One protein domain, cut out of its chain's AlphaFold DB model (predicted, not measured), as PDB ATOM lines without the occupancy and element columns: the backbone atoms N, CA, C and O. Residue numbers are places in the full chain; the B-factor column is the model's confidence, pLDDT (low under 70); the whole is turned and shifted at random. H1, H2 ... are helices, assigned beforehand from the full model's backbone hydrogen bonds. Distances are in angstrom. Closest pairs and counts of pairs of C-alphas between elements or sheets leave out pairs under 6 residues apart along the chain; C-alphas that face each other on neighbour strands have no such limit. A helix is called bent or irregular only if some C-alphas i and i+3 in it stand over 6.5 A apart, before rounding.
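Overview. This is residues 2 to 44 of the 45 residues of an uncharacterized protein of Leptospira fainei serovar Hurstbridge str. BUT 6 (UniProt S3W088). Two helices, H3 and H1, pack on each other at a slant and run the same way, and a long arch of chain, residues 12 to 23, runs back from the end of H1 to the short helix H2. H2 sits near the first half of H3, away from H1, and a tight turn leads from it into H3. The printed part has 43 residues with three named helices, in the order H1, H2, H3 along the chain, and no named strand; the class is all helix. The whole is compact, with a radius of gyration of the C-alphas of 10.5 A, and its outline is elongated, with spans of 30 by 19 by 18 A.

Along the chain. H3, the longest helix by residues, takes in residues 31 to 42, His 31 to Met 42, and is 16.5 A long from first to last C-alpha. It begins at C-alpha 31, at (9.262, 36.456, -18.802), and ends at C-alpha 42, at (6.615, 23.575, -8.874). H1, residues 2 to 11, is 15.1 A long and begins at C-alpha 2, at (0.838, 37.062, -12.104). H1 is neither bent nor irregular, but only just: C-alphas 7 and 10 are 6.5 A apart. H2, residues 24 to 28, is a short helix of five residues, Pro 24 to Glu 28, 7.9 A long.

Arrangement. H3 and H1 touch, with 9 pairs of C-alphas within 8 A. Their closest C-alphas are those of Ala 4 and Leu 35, 5.8 A apart, and their centres are 9.8 A apart. Their lines stand at a steep tilt of 45 degrees, and they run the same way. H2 and H3 are close but not clearly touching, with 1 pair of C-alphas within 8 A, those of Leu 26 and Leu 34, 7.5 A apart. H1 and H2 are apart. In H3 every O i to N i+4 pair is within hydrogen-bond range. In H1 4 of 6 such pairs are within range, and in H2 0 of 1, where 2 of 2 O i to N i+3 pairs are within range.

Size, cuts and confidence. The two C-alphas farthest apart are those of Gly 15 and Glu 28, at 30.4 A. The first and last printed C-alphas, those of Arg 2 and Arg 44, are 20.0 A apart. The printed part has no cut. The link from H1 to H2 is long, with 12 residues between them, and the C-alphas of this stretch lie 8 to 16 A from the mean of all C-alphas. The link from H2 to H3 is tight, with 2 residues between them. The mean pLDDT of the printed part is 83.5, and residue 11 and residues 13 to 14 are under 70.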
ATOM      1  N   ARG A   2       2.203  37.647 -12.111       79.62
ATOM      2  CA  ARG A   2       0.838  37.062 -12.104       79.62
ATOM      3  C   ARG A   2       0.462  36.307 -13.390       79.62
ATOM      4  O   ARG A   2      -0.077  35.215 -13.296       79.62
ATOM      5  N   ALA A   3       0.809  36.843 -14.564       81.06
ATOM      6  CA  ALA A   3       0.587  36.163 -15.847       81.06
ATOM      7  C   ALA A   3       1.341  34.821 -15.945       81.06
ATOM      8  O   ALA A   3       0.743  33.805 -16.272       81.06
ATOM      9  N   ALA A   4       2.620  34.797 -15.551       83.62
ATOM     10  CA  ALA A   4       3.436  33.580 -15.552       83.62
ATOM     11  C   ALA A   4       2.887  32.498 -14.602       83.62
ATOM     12  O   ALA A   4       2.903  31.316 -14.931       83.62
ATOM     13  N   ILE A   5       2.355  32.900 -13.440       82.50
ATOM     14  CA  ILE A   5       1.689  31.983 -12.502       82.50
ATOM     15  C   ILE A   5       0.421  31.400 -13.134       82.50
ATOM     16  O   ILE A   5       0.209  30.196 -13.054       82.50
ATOM     17  N   ALA A   6      -0.407  32.224 -13.781       82.00
ATOM     18  CA  ALA A   6      -1.645  31.769 -14.417       82.00
ATOM     19  C   ALA A   6      -1.396  30.794 -15.583       82.00
ATOM     20  O   ALA A   6      -2.159  29.846 -15.761       82.00
ATOM     21  N   GLU A   7      -0.324  30.991 -16.353       83.38
ATOM     22  CA  GLU A   7       0.076  30.057 -17.413       83.38
ATOM     23  C   GLU A   7       0.506  28.700 -16.855       83.38
ATOM     24  O   GLU A   7       0.071  27.658 -17.351       83.38
ATOM     25  N   GLN A   8       1.301  28.709 -15.784       80.12
ATOM     26  CA  GLN A   8       1.763  27.489 -15.123       80.12
ATOM     27  C   GLN A   8       0.667  26.818 -14.277       80.12
ATOM     28  O   GLN A   8       0.718  25.611 -14.053       80.12
ATOM     29  N   ALA A   9      -0.388  27.551 -13.901       75.44
ATOM     30  CA  ALA A   9      -1.498  27.037 -13.100       75.44
ATOM     31  C   ALA A   9      -2.247  25.860 -13.716       75.44
ATOM     32  O   ALA A   9      -2.842  25.068 -12.988       75.44
ATOM     33  N   LYS A  10      -2.171  25.683 -15.039       73.56
ATOM     34  CA  LYS A  10      -2.718  24.495 -15.707       73.56
ATOM     35  C   LYS A  10      -2.015  23.196 -15.291       73.56
ATOM     36  O   LYS A  10      -2.638  22.143 -15.369       73.56
ATOM     37  N   GLY A  11      -0.752  23.276 -14.868       69.75
ATOM     38  CA  GLY A  11       0.043  22.147 -14.384       69.75
ATOM     39  C   GLY A  11       0.077  22.002 -12.861       69.75
ATOM     40  O   GLY A  11       0.659  21.042 -12.368       69.75
ATOM     41  N   PHE A  12      -0.523  22.927 -12.104       71.56
ATOM     42  CA  PHE A  12      -0.527  22.855 -10.642       71.56
ATOM     43  C   PHE A  12      -1.566  21.845 -10.149       71.56
ATOM     44  O   PHE A  12      -2.679  21.758 -10.675       71.56
ATOM     45  N   SER A  13      -1.203  21.072  -9.124       63.00
ATOM     46  CA  SER A  13      -2.118  20.146  -8.464       63.00
ATOM     47  C   SER A  13      -3.278  20.932  -7.842       63.00
ATOM     48  O   SER A  13      -3.098  21.873  -7.065       63.00
ATOM     49  N   LYS A  14      -4.507  20.591  -8.244       69.69
ATOM     50  CA  LYS A  14      -5.715  21.254  -7.740       69.69
ATOM     51  C   LYS A  14      -5.827  21.015  -6.232       69.69
ATOM     52  O   LYS A  14      -5.865  19.863  -5.811       69.69
ATOM     53  N   GLY A  15      -5.926  22.092  -5.451       75.88
ATOM     54  CA  GLY A  15      -6.129  22.036  -3.996       75.88
ATOM     55  C   GLY A  15      -4.992  22.606  -3.145       75.88
ATOM     56  O   GLY A  15      -5.092  22.548  -1.925       75.88
ATOM     57  N   LEU A  16      -3.937  23.158  -3.755       76.06
ATOM     58  CA  LEU A  16      -2.881  23.872  -3.035       76.06
ATOM     59  C   LEU A  16      -3.110  25.386  -3.057       76.06
ATOM     60  O   LEU A  16      -3.231  25.986  -4.127       76.06
ATOM     61  N   ASP A  17      -3.071  26.002  -1.878       82.44
ATOM     62  CA  ASP A  17      -2.907  27.447  -1.742       82.44
ATOM     63  C   ASP A  17      -1.412  27.783  -1.751       82.44
ATOM     64  O   ASP A  17      -0.664  27.409  -0.848       82.44
ATOM     65  N   ILE A  18      -0.961  28.481  -2.795       79.00
ATOM     66  CA  ILE A  18       0.459  28.776  -3.017       79.00
ATOM     67  C   ILE A  18       0.710  30.269  -2.819       79.00
ATOM     68  O   ILE A  18       0.204  31.108  -3.566       79.00
ATOM     69  N   ALA A  19       1.564  30.598  -1.851       85.50
ATOM     70  CA  ALA A  19       2.125  31.932  -1.685       85.50
ATOM     71  C   ALA A  19       3.574  31.950  -2.190       85.50
ATOM     72  O   ALA A  19       4.408  31.171  -1.733       85.50
ATOM     73  N   ILE A  20       3.889  32.851  -3.125       83.00
ATOM     74  CA  ILE A  20       5.245  33.000  -3.671       83.00
ATOM     75  C   ILE A  20       5.873  34.272  -3.109       83.00
ATOM     76  O   ILE A  20       5.417  35.379  -3.394       83.00
ATOM     77  N   LEU A  21       6.959  34.106  -2.355       87.88
ATOM     78  CA  LEU A  21       7.813  35.196  -1.889       87.88
ATOM     79  C   LEU A  21       9.018  35.322  -2.823       87.88
ATOM     80  O   LEU A  21       9.851  34.423  -2.911       87.88
ATOM     81  N   ALA A  22       9.101  36.447  -3.529       86.94
ATOM     82  CA  ALA A  22      10.156  36.720  -4.495       86.94
ATOM     83  C   ALA A  22      11.187  37.704  -3.932       86.94
ATOM     84  O   ALA A  22      10.828  38.732  -3.358       86.94
ATOM     85  N   LYS A  23      12.478  37.423  -4.148       90.44
ATOM     86  CA  LYS A  23      13.539  38.421  -3.951       90.44
ATOM     87  C   LYS A  23      13.418  39.525  -5.017       90.44
ATOM     88  O   LYS A  23      13.002  39.212  -6.131       90.44
ATOM     89  N   PRO A  24      13.842  40.774  -4.740       89.06
ATOM     90  CA  PRO A  24      13.778  41.867  -5.717       89.06
ATOM     91  C   PRO A  24      14.476  41.561  -7.051       89.06
ATOM     92  O   PRO A  24      13.969  41.924  -8.104       89.06
ATOM     93  N   SER A  25      15.575  40.803  -7.028       89.81
ATOM     94  CA  SER A  25      16.299  40.379  -8.236       89.81
ATOM     95  C   SER A  25      15.464  39.516  -9.192       89.81
ATOM     96  O   SER A  25      15.802  39.385 -10.361       89.81
ATOM     97  N   LEU A  26      14.353  38.928  -8.731       88.38
ATOM     98  CA  LEU A  26      13.446  38.157  -9.585       88.38
ATOM     99  C   LEU A  26      12.733  39.043 -10.623       88.38
ATOM    100  O   LEU A  26      12.288  38.539 -11.651       88.38
ATOM    101  N   PHE A  27      12.611  40.349 -10.363       83.81
ATOM    102  CA  PHE A  27      11.985  41.296 -11.292       83.81
ATOM    103  C   PHE A  27      12.899  41.696 -12.455       83.81
ATOM    104  O   PHE A  27      12.408  42.265 -13.425       83.81
ATOM    105  N   GLU A  28      14.192  41.382 -12.375       91.38
ATOM    106  CA  GLU A  28      15.157  41.608 -13.457       91.38
ATOM    107  C   GLU A  28      15.119  40.488 -14.507       91.38
ATOM    108  O   GLU A  28      15.644  40.650 -15.606       91.38
ATOM    109  N   LEU A  29      14.474  39.360 -14.187       88.56
ATOM    110  CA  LEU A  29      14.335  38.229 -15.096       88.56
ATOM    111  C   LEU A  29      13.340  38.532 -16.215       88.56
ATOM    112  O   LEU A  29      12.258  39.092 -15.999       88.56
ATOM    113  N   SER A  30      13.666  38.056 -17.413       92.06
ATOM    114  CA  SER A  30      12.722  38.018 -18.520       92.06
ATOM    115  C   SER A  30      11.533  37.110 -18.199       92.06
ATOM    116  O   SER A  30      11.562  36.240 -17.322       92.06
ATOM    117  N   HIS A  31      10.456  37.278 -18.962       88.38
ATOM    118  CA  HIS A  31       9.262  36.456 -18.802       88.38
ATOM    119  C   HIS A  31       9.549  34.949 -18.958       88.38
ATOM    120  O   HIS A  31       9.017  34.144 -18.195       88.38
ATOM    121  N   ILE A  32      10.426  34.577 -19.896       90.88
ATOM    122  CA  ILE A  32      10.809  33.182 -20.167       90.88
ATOM    123  C   ILE A  32      11.597  32.597 -18.989       90.88
ATOM    124  O   ILE A  32      11.307  31.490 -18.534       90.88
ATOM    125  N   GLU A  33      12.557  33.351 -18.453       92.19
ATOM    126  CA  GLU A  33      13.338  32.932 -17.282       92.19
ATOM    127  C   GLU A  33      12.445  32.764 -16.051       92.19
ATOM    128  O   GLU A  33      12.579  31.791 -15.306       92.19
ATOM    129  N   LEU A  34      11.474  33.665 -15.876       90.56
ATOM    130  CA  LEU A  34      10.503  33.584 -14.792       90.56
ATOM    131  C   LEU A  34       9.632  32.323 -14.896       90.56
ATOM    132  O   LEU A  34       9.407  31.661 -13.882       90.56
ATOM    133  N   LEU A  35       9.169  31.972 -16.101       89.62
ATOM    134  CA  LEU A  35       8.418  30.735 -16.346       89.62
ATOM    135  C   LEU A  35       9.250  29.491 -16.016       89.62
ATOM    136  O   LEU A  35       8.742  28.579 -15.366       89.62
ATOM    137  N   SER A  36      10.527  29.469 -16.413       90.75
ATOM    138  CA  SER A  36      11.439  28.361 -16.105       90.75
ATOM    139  C   SER A  36      11.664  28.213 -14.593       90.75
ATOM    140  O   SER A  36      11.552  27.111 -14.054       90.75
ATOM    141  N   CYS A  37      11.874  29.328 -13.884       89.75
ATOM    142  CA  CYS A  37      12.009  29.348 -12.424       89.75
ATOM    143  C   CYS A  37      10.758  28.805 -11.716       89.75
ATOM    144  O   CYS A  37      10.861  27.970 -10.818       89.75
ATOM    145  N   LEU A  38       9.573  29.252 -12.144       87.88
ATOM    146  CA  LEU A  38       8.295  28.767 -11.621       87.88
ATOM    147  C   LEU A  38       8.102  27.272 -11.890       87.88
ATOM    148  O   LEU A  38       7.732  26.544 -10.974       87.88
ATOM    149  N   GLY A  39       8.406  26.799 -13.099       87.44
ATOM    150  CA  GLY A  39       8.334  25.376 -13.435       87.44
ATOM    151  C   GLY A  39       9.249  24.512 -12.561       87.44
ATOM    152  O   GLY A  39       8.819  23.478 -12.054       87.44
ATOM    153  N   HIS A  40      10.488  24.958 -12.316       88.25
ATOM    154  CA  HIS A  40      11.430  24.266 -11.425       88.25
ATOM    155  C   HIS A  40      10.998  24.258  -9.958       88.25
ATOM    156  O   HIS A  40      11.237  23.278  -9.258       88.25
ATOM    157  N   LEU A  41      10.403  25.349  -9.472       86.06
ATOM    158  CA  LEU A  41       9.887  25.398  -8.107       86.06
ATOM    159  C   LEU A  41       8.734  24.405  -7.936       86.06
ATOM    160  O   LEU A  41       8.681  23.679  -6.949       86.06
ATOM    161  N   MET A  42       7.844  24.358  -8.923       80.44
ATOM    162  CA  MET A  42       6.615  23.575  -8.874       80.44
ATOM    163  C   MET A  42       6.831  22.084  -9.132       80.44
ATOM    164  O   MET A  42       6.058  21.282  -8.631       80.44
ATOM    165  N   SER A  43       7.896  21.683  -9.833       83.12
ATOM    166  CA  SER A  43       8.249  20.262  -9.985       83.12
ATOM    167  C   SER A  43       8.760  19.605  -8.697       83.12
ATOM    168  O   SER A  43       8.975  18.393  -8.671       83.12
ATOM    169  N   ARG A  44       8.993  20.393  -7.640       80.69
ATOM    170  CA  ARG A  44       9.484  19.929  -6.335       80.69
ATOM    171  C   ARG A  44       8.407  19.849  -5.251       80.69
ATOM    172  O   ARG A  44       8.754  19.525  -4.116       80.69
TER     173      ARG A  44